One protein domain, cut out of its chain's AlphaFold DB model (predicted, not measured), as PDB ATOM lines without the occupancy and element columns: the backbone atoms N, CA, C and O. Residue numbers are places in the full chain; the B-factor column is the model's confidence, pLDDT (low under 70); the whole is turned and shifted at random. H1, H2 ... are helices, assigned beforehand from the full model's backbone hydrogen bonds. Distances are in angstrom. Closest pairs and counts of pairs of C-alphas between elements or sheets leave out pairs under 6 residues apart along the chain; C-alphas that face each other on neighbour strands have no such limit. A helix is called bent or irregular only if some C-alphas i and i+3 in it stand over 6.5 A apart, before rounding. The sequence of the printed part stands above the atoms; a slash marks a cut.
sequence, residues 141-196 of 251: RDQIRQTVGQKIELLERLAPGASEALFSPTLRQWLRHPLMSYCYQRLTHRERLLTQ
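What this domain is: This is residues 141 to 196 of the 251 residues of an uncharacterized protein of Thiotrichales bacterium (UniProt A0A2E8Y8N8). Two long helices of similar length, H1 and H3, lie side by side and run opposite ways, and the short helix H2 sits across one end of the pair, next to where H1 ends and H3 begins. Between H1 and H2 a long loop, residues 159 to 170, leaves the end of H1, folds back partway beside H1 and then turns to reach H2, from which a tight turn leads into H3. The printed part has 56 residues with three named helices, in the order H1, H2, H3 along the chain, and no named strand; the class is all helix, with 41 of the 56 printed residues in helices. The whole is compact, with a radius of gyration of the C-alphas of 11.0 A, and elongated in outline, spanning 32 by 19 by 17 A along its three main axes, with H1 and H3 running roughly along the longest.

How they stand to each other: The longest helix is H1, residues 141 to 158, and it touches H3, residues 178 to 194. There are 17 pairs of C-alphas within 8 A between these two helices, and the closest C-alphas are those of Lys 151 and Tyr 184, 6.2 A apart. Their centres are 9.8 A apart. Their lines stand at a shallow tilt of 20 degrees, and they run opposite ways. H2, residues 171 to 176, touches H3 only at the corner by their link, and only just, with 3 pairs of C-alphas within 8 A; the closest are those of Trp 174 and Ser 181, 5.7 A apart. H3 touches H2 with residues 181 to 182 alone. H2 and H3 run opposite ways at a steep tilt of 54 degrees, with their centres 15.2 A apart. H1 and H2 are close but not clearly touching, with 1 pair of C-alphas within 8 A, those of Leu 158 and Gln 173, 7.5 A apart. Their lines are about perpendicular, but only just, at 71 degrees, and their centres are 20.3 A apart. In H2 and H3 every O i to N i+4 pair of the backbone is within hydrogen-bond range; in H1 this holds for 13 of 14 pairs.

Where its parts are: H1 has 18 residues, from Arg 141 to Leu 158, and measures 25.2 A from first to last C-alpha. It begins with C-alpha 141 at (-9.326, 50.532, -20.018) and ends with C-alpha 158 at (-33.260, 45.349, -26.041). H3 has 17 residues, from Pro 178 to Leu 194, and measures 24.5 A; its last C-alpha, 194, is at (-12.000, 42.863, -16.822). H2 has 6 residues, from Leu 171 to Arg 176, and is 8.7 A long, with C-alpha 171 at (-37.803, 37.120, -17.673). No helix is bent or irregular.

The domain as a whole: The two C-alphas farthest apart are those of Arg 141 and Leu 175, 33.4 A apart, while the first and last printed C-alphas, those of Arg 141 and Gln 196, are 12.2 A apart. The printed part runs from 141 to 196 and has no cut. The link from H1 to H2 is long, with 12 residues, 159 to 170, whose C-alphas lie 7 to 13 A from the mean of all C-alphas. The link from H2 to H3 is tight, with 1 residue, His 177. The mean pLDDT of the printed part is 89.1, and no printed residue is under 70; the means of H1, H2 and H3 are 92, 88 and 90.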
ATOM      1  N   ARG A 141      -8.220  49.568 -19.954       83.88
ATOM      2  CA  ARG A 141      -9.326  50.532 -20.018       83.88
ATOM      3  C   ARG A 141      -9.996  50.558 -21.389       83.88
ATOM      4  O   ARG A 141     -11.194  50.838 -21.454       83.88
ATOM      5  N   ASP A 142      -9.264  50.252 -22.454       88.19
ATOM      6  CA  ASP A 142      -9.798  50.282 -23.811       88.19
ATOM      7  C   ASP A 142     -10.699  49.072 -24.061       88.19
ATOM      8  O   ASP A 142     -11.809  49.232 -24.575       88.19
ATOM      9  N   GLN A 143     -10.325  47.890 -23.563       88.12
ATOM     10  CA  GLN A 143     -11.211  46.721 -23.572       88.12
ATOM     11  C   GLN A 143     -12.487  46.927 -22.749       88.12
ATOM     12  O   GLN A 143     -13.564  46.466 -23.151       88.12
ATOM     13  N   ILE A 144     -12.401  47.617 -21.605       88.88
ATOM     14  CA  ILE A 144     -13.591  47.967 -20.819       88.88
ATOM     15  C   ILE A 144     -14.478  48.919 -21.619       88.88
ATOM     16  O   ILE A 144     -15.668  48.644 -21.767       88.88
ATOM     17  N   ARG A 145     -13.912  49.993 -22.188       90.50
ATOM     18  CA  ARG A 145     -14.662  50.962 -22.999       90.50
ATOM     19  C   ARG A 145     -15.352  50.283 -24.182       90.50
ATOM     20  O   ARG A 145     -16.531  50.532 -24.416       90.50
ATOM     21  N   GLN A 146     -14.657  49.383 -24.875       93.75
ATOM     22  CA  GLN A 146     -15.224  48.604 -25.974       93.75
ATOM     23  C   GLN A 146     -16.383  47.715 -25.502       93.75
ATOM     24  O   GLN A 146     -17.441  47.694 -26.128       93.75
ATOM     25  N   THR A 147     -16.212  47.005 -24.383       93.12
ATOM     26  CA  THR A 147     -17.256  46.127 -23.830       93.12
ATOM     27  C   THR A 147     -18.493  46.927 -23.413       93.12
ATOM     28  O   THR A 147     -19.613  46.517 -23.711       93.12
ATOM     29  N   VAL A 148     -18.309  48.082 -22.766       91.88
ATOM     30  CA  VAL A 148     -19.406  48.985 -22.384       91.88
ATOM     31  C   VAL A 148     -20.108  49.544 -23.625       91.88
ATOM     32  O   VAL A 148     -21.333  49.520 -23.678       91.88
ATOM     33  N   GLY A 149     -19.363  49.952 -24.658       94.38
ATOM     34  CA  GLY A 149     -19.940  50.397 -25.933       94.38
ATOM     35  C   GLY A 149     -20.837  49.333 -26.575       94.38
ATOM     36  O   GLY A 149     -21.984  49.614 -26.911       94.38
ATOM     37  N   GLN A 150     -20.368  48.082 -26.633       94.31
ATOM     38  CA  GLN A 150     -21.162  46.948 -27.126       94.31
ATOM     39  C   GLN A 150     -22.418  46.693 -26.276       94.31
ATOM     40  O   GLN A 150     -23.459  46.304 -26.808       94.31
ATOM     41  N   LYS A 151     -22.346  46.896 -24.951       94.94
ATOM     42  CA  LYS A 151     -23.516  46.773 -24.068       94.94
ATOM     43  C   LYS A 151     -24.544  47.860 -24.345       94.94
ATOM     44  O   LYS A 151     -25.724  47.532 -24.386       94.94
ATOM     45  N   ILE A 152     -24.113  49.109 -24.523       94.38
ATOM     46  CA  ILE A 152     -25.000  50.246 -24.803       94.38
ATOM     47  C   ILE A 152     -25.723  50.031 -26.135       94.38
ATOM     48  O   ILE A 152     -26.949  50.077 -26.164       94.38
ATOM     49  N   GLU A 153     -24.996  49.674 -27.196       93.75
ATOM     50  CA  GLU A 153     -25.591  49.412 -28.514       93.75
ATOM     51  C   GLU A 153     -26.629  48.276 -28.458       93.75
ATOM     52  O   GLU A 153     -27.712  48.348 -29.043       93.75
ATOM     53  N   LEU A 154     -26.326  47.207 -27.714       93.12
ATOM     54  CA  LEU A 154     -27.256  46.098 -27.534       93.12
ATOM     55  C   LEU A 154     -28.462  46.491 -26.666       93.12
ATOM     56  O   LEU A 154     -29.571  46.000 -26.892       93.12
ATOM     57  N   LEU A 155     -28.252  47.363 -25.679       93.56
ATOM     58  CA  LEU A 155     -29.283  47.842 -24.765       93.56
ATOM     59  C   LEU A 155     -30.311  48.720 -25.472       93.56
ATOM     60  O   LEU A 155     -31.499  48.549 -25.219       93.56
ATOM     61  N   GLU A 156     -29.884  49.587 -26.390       92.19
ATOM     62  CA  GLU A 156     -30.781  50.425 -27.198       92.19
ATOM     63  C   GLU A 156     -31.824  49.593 -27.947       92.19
ATOM     64  O   GLU A 156     -32.986  49.982 -28.037       92.19
ATOM     65  N   ARG A 157     -31.435  48.404 -28.418       91.00
ATOM     66  CA  ARG A 157     -32.338  47.487 -29.122       91.00
ATOM     67  C   ARG A 157     -33.168  46.618 -28.169       91.00
ATOM     68  O   ARG A 157     -34.287  46.243 -28.497       91.00
ATOM     69  N   LEU A 158     -32.623  46.263 -27.001       89.12
ATOM     70  CA  LEU A 158     -33.260  45.349 -26.041       89.12
ATOM     71  C   LEU A 158     -34.251  46.053 -25.095       89.12
ATOM     72  O   LEU A 158     -35.251  45.460 -24.679       89.12
ATOM     73  N   ALA A 159     -33.944  47.285 -24.700       87.88
ATOM     74  CA  ALA A 159     -34.729  48.102 -23.784       87.88
ATOM     75  C   ALA A 159     -34.419  49.599 -23.995       87.88
ATOM     76  O   ALA A 159     -33.630  50.171 -23.235       87.88
ATOM     77  N   PRO A 160     -35.052  50.244 -24.994       86.94
ATOM     78  CA  PRO A 160     -34.871  51.669 -25.249       86.94
ATOM     79  C   PRO A 160     -35.113  52.505 -23.983       86.94
ATOM     80  O   PRO A 160     -36.114  52.316 -23.288       86.94
ATOM     81  N   GLY A 161     -34.187  53.413 -23.662       83.19
ATOM     82  CA  GLY A 161     -34.271  54.290 -22.486       83.19
ATOM     83  C   GLY A 161     -33.830  53.662 -21.156       83.19
ATOM     84  O   GLY A 161     -33.877  54.328 -20.121       83.19
ATOM     85  N   ALA A 162     -33.385  52.402 -21.144       86.50
ATOM     86  CA  ALA A 162     -32.780  51.808 -19.958       86.50
ATOM     87  C   ALA A 162     -31.346  52.322 -19.736       86.50
ATOM     88  O   ALA A 162     -30.566  52.468 -20.671       86.50
ATOM     89  N   SER A 163     -30.975  52.540 -18.472       87.56
ATOM     90  CA  SER A 163     -29.595  52.862 -18.094       87.56
ATOM     91  C   SER A 163     -28.757  51.589 -17.993       87.56
ATOM     92  O   SER A 163     -29.112  50.679 -17.242       87.56
ATOM     93  N   GLU A 164     -27.627  51.545 -18.697       88.06
ATOM     94  CA  GLU A 164     -26.685  50.416 -18.707       88.06
ATOM     95  C   GLU A 164     -26.248  49.998 -17.294       88.06
ATOM     96  O   GLU A 164     -26.272  48.806 -16.973       88.06
ATOM     97  N   ALA A 165     -25.990  50.971 -16.418       83.75
ATOM     98  CA  ALA A 165     -25.522  50.737 -15.054       83.75
ATOM     99  C   ALA A 165     -26.560  50.038 -14.158       83.75
ATOM    100  O   ALA A 165     -26.209  49.403 -13.161       83.75
ATOM    101  N   LEU A 166     -27.851  50.164 -14.485       83.69
ATOM    102  CA  LEU A 166     -28.961  49.634 -13.686       83.69
ATOM    103  C   LEU A 166     -29.683  48.474 -14.374       83.69
ATOM    104  O   LEU A 166     -30.497  47.781 -13.752       83.69
ATOM    105  N   PHE A 167     -29.419  48.266 -15.659       86.56
ATOM    106  CA  PHE A 167     -30.160  47.316 -16.454       86.56
ATOM    107  C   PHE A 167     -29.739  45.875 -16.162       86.56
ATOM    108  O   PHE A 167     -28.563  45.511 -16.160       86.56
ATOM    109  N   SER A 168     -30.739  45.012 -15.998       84.62
ATOM    110  CA  SER A 168     -30.551  43.567 -16.034       84.62
ATOM    111  C   SER A 168     -31.700  42.926 -16.815       84.62
ATOM    112  O   SER A 168     -32.852  43.310 -16.592       84.62
ATOM    113  N   PRO A 169     -31.423  41.948 -17.699       86.75
ATOM    114  CA  PRO A 169     -32.476  41.277 -18.448       86.75
ATOM    115  C   PRO A 169     -33.525  40.634 -17.528       86.75
ATOM    116  O   PRO A 169     -33.212  39.806 -16.662       86.75
ATOM    117  N   THR A 170     -34.783  41.013 -17.731       87.81
ATOM    118  CA  THR A 170     -35.966  40.445 -17.068       87.81
ATOM    119  C   THR A 170     -36.406  39.147 -17.747       87.81
ATOM    120  O   THR A 170     -36.050  38.883 -18.892       87.81
ATOM    121  N   LEU A 171     -37.233  38.337 -17.078       83.62
ATOM    122  CA  LEU A 171     -37.803  37.120 -17.673       83.62
ATOM    123  C   LEU A 171     -38.580  37.432 -18.958       83.62
ATOM    124  O   LEU A 171     -38.458  36.718 -19.943       83.62
ATOM    125  N   ARG A 172     -39.329  38.542 -18.975       86.25
ATOM    126  CA  ARG A 172     -40.066  38.988 -20.164       86.25
ATOM    127  C   ARG A 172     -39.127  39.235 -21.352       86.25
ATOM    128  O   ARG A 172     -39.471  38.874 -22.471       86.25
ATOM    129  N   GLN A 173     -37.960  39.833 -21.121       88.38
ATOM    130  CA  GLN A 173     -36.962  40.076 -22.170       88.38
ATOM    131  C   GLN A 173     -36.275  38.790 -22.617       88.38
ATOM    132  O   GLN A 173     -36.073  38.613 -23.811       88.38
ATOM    133  N   TRP A 174     -36.005  37.867 -21.694       88.69
ATOM    134  CA  TRP A 174     -35.504  36.537 -22.042       88.69
ATOM    135  C   TRP A 174     -36.466  35.768 -22.947       88.69
ATOM    136  O   TRP A 174     -36.019  35.123 -23.887       88.69
ATOM    137  N   LEU A 175     -37.775  35.870 -22.699       88.62
ATOM    138  CA  LEU A 175     -38.791  35.216 -23.526       88.62
ATOM    139  C   LEU A 175     -38.961  35.885 -24.898       88.62
ATOM    140  O   LEU A 175     -39.171  35.193 -25.886       88.62
ATOM    141  N   ARG A 176     -38.874  37.220 -24.976       90.00
ATOM    142  CA  ARG A 176     -39.066  37.966 -26.235       90.00
ATOM    143  C   ARG A 176     -37.814  38.029 -27.111       90.00
ATOM    144  O   ARG A 176     -37.913  37.952 -28.327       90.00
ATOM    145  N   HIS A 177     -36.645  38.183 -26.495       92.00
ATOM    146  CA  HIS A 177     -35.358  38.376 -27.166       92.00
ATOM    147  C   HIS A 177     -34.272  37.513 -26.493       92.00
ATOM    148  O   HIS A 177     -33.355  38.052 -25.858       92.00
ATOM    149  N   PRO A 178     -34.352  36.170 -26.598       91.38
ATOM    150  CA  PRO A 178     -33.456  35.254 -25.884       91.38
ATOM    151  C   PRO A 178     -31.986  35.439 -26.277       91.38
ATOM    152  O   PRO A 178     -31.126  35.560 -25.406       91.38
ATOM    153  N   LEU A 179     -31.699  35.538 -27.579       93.81
ATOM    154  CA  LEU A 179     -30.330  35.684 -28.087       93.81
ATOM    155  C   LEU A 179     -29.692  37.004 -27.638       93.81
ATOM    156  O   LEU A 179     -28.567  37.014 -27.148       93.81
ATOM    157  N   MET A 180     -30.428  38.113 -27.727       92.38
ATOM    158  CA  MET A 180     -29.935  39.428 -27.304       92.38
ATOM    159  C   MET A 180     -29.748  39.495 -25.785       92.38
ATOM    160  O   MET A 180     -28.737  40.012 -25.315       92.38
ATOM    161  N   SER A 181     -30.671  38.911 -25.012       92.12
ATOM    162  CA  SER A 181     -30.545  38.812 -23.551       92.12
ATOM    163  C   SER A 181     -29.307  38.005 -23.142       92.12
ATOM    164  O   SER A 181     -28.592  38.397 -22.216       92.12
ATOM    165  N   TYR A 182     -29.015  36.918 -23.864       92.69
ATOM    166  CA  TYR A 182     -27.807  36.117 -23.678       92.69
ATOM    167  C   TYR A 182     -26.536  36.893 -24.041       92.69
ATOM    168  O   TYR A 182     -25.606  36.957 -23.235       92.69
ATOM    169  N   CYS A 183     -26.500  37.539 -25.212       93.62
ATOM    170  CA  CYS A 183     -25.372  38.369 -25.639       93.62
ATOM    171  C   CYS A 183     -25.075  39.482 -24.626       93.62
ATOM    172  O   CYS A 183     -23.914  39.676 -24.264       93.62
ATOM    173  N   TYR A 184     -26.111  40.145 -24.103       93.56
ATOM    174  CA  TYR A 184     -25.968  41.180 -23.080       93.56
ATOM    175  C   TYR A 184     -25.367  40.605 -21.795       93.56
ATOM    176  O   TYR A 184     -24.381  41.135 -21.287       93.56
ATOM    177  N   GLN A 185     -25.884  39.469 -21.306       91.81
ATOM    178  CA  GLN A 185     -25.312  38.799 -20.133       91.81
ATOM    179  C   GLN A 185     -23.851  38.389 -20.335       91.81
ATOM    180  O   GLN A 185     -23.050  38.520 -19.407       91.81
ATOM    181  N   ARG A 186     -23.488  37.913 -21.529       93.62
ATOM    182  CA  ARG A 186     -22.108  37.543 -21.860       93.62
ATOM    183  C   ARG A 186     -21.176  38.755 -21.781       93.62
ATOM    184  O   ARG A 186     -20.087  38.638 -21.220       93.62
ATOM    185  N   LEU A 187     -21.608  39.915 -22.278       92.81
ATOM    186  CA  LEU A 187     -20.852  41.168 -22.172       92.81
ATOM    187  C   LEU A 187     -20.740  41.650 -20.720       92.81
ATOM    188  O   LEU A 187     -19.644  41.988 -20.282       92.81
ATOM    189  N   THR A 188     -21.821  41.587 -19.932       90.38
ATOM    190  CA  THR A 188     -21.773  41.873 -18.485       90.38
ATOM    191  C   THR A 188     -20.802  40.944 -17.751       90.38
ATOM    192  O   THR A 188     -20.074  41.371 -16.855       90.38
ATOM    193  N   HIS A 189     -20.761  39.660 -18.120       88.25
ATOM    194  CA  HIS A 189     -19.809  38.715 -17.544       88.25
ATOM    195  C   HIS A 189     -18.363  39.076 -17.912       88.25
ATOM    196  O   HIS A 189     -17.497  39.077 -17.039       88.25
ATOM    197  N   ARG A 190     -18.106  39.431 -19.178       88.19
ATOM    198  CA  ARG A 190     -16.785  39.872 -19.649       88.19
ATOM    199  C   ARG A 190     -16.310  41.123 -18.913       88.19
ATOM    200  O   ARG A 190     -15.201  41.135 -18.391       88.19
ATOM    201  N   GLU A 191     -17.162  42.133 -18.799       88.00
ATOM    202  CA  GLU A 191     -16.873  43.351 -18.041       88.00
ATOM    203  C   GLU A 191     -16.532  43.041 -16.576       88.00
ATOM    204  O   GLU A 191     -15.555  43.557 -16.037       88.00
ATOM    205  N   ARG A 192     -17.281  42.136 -15.928       84.19
ATOM    206  CA  ARG A 192     -17.017  41.707 -14.545       84.19
ATOM    207  C   ARG A 192     -15.649  41.032 -14.376       84.19
ATOM    208  O   ARG A 192     -15.063  41.095 -13.290       84.19
ATOM    209  N   LEU A 193     -15.162  40.344 -15.409       83.81
ATOM    210  CA  LEU A 193     -13.823  39.754 -15.418       83.81
ATOM    211  C   LEU A 193     -12.747  40.833 -15.590       83.81
ATOM    212  O   LEU A 193     -11.796  40.844 -14.812       83.81
ATOM    213  N   LEU A 194     -12.937  41.767 -16.531       83.88
ATOM    214  CA  LEU A 194     -12.000  42.863 -16.822       83.88
ATOM    215  C   LEU A 194     -11.846  43.842 -15.652       83.88
ATOM    216  O   LEU A 194     -10.737  44.191 -15.264       83.88
ATOM    217  N   THR A 195     -12.963  44.238 -15.045       77.88
ATOM    218  CA  THR A 195     -12.992  45.124 -13.867       77.88
ATOM    219  C   THR A 195     -12.530  44.426 -12.596       77.88
ATOM    220  O   THR A 195     -12.368  45.070 -11.563       77.88
ATOM    221  N   GLN A 196     -12.373  43.097 -12.640       75.19
ATOM    222  CA  GLN A 196     -12.074  42.268 -11.481       75.19
ATOM    223  C   GLN A 196     -13.010  42.552 -10.298       75.19
ATOM    224  O   GLN A 196     -12.636  42.328  -9.152       75.19
TER     225      GLN A 196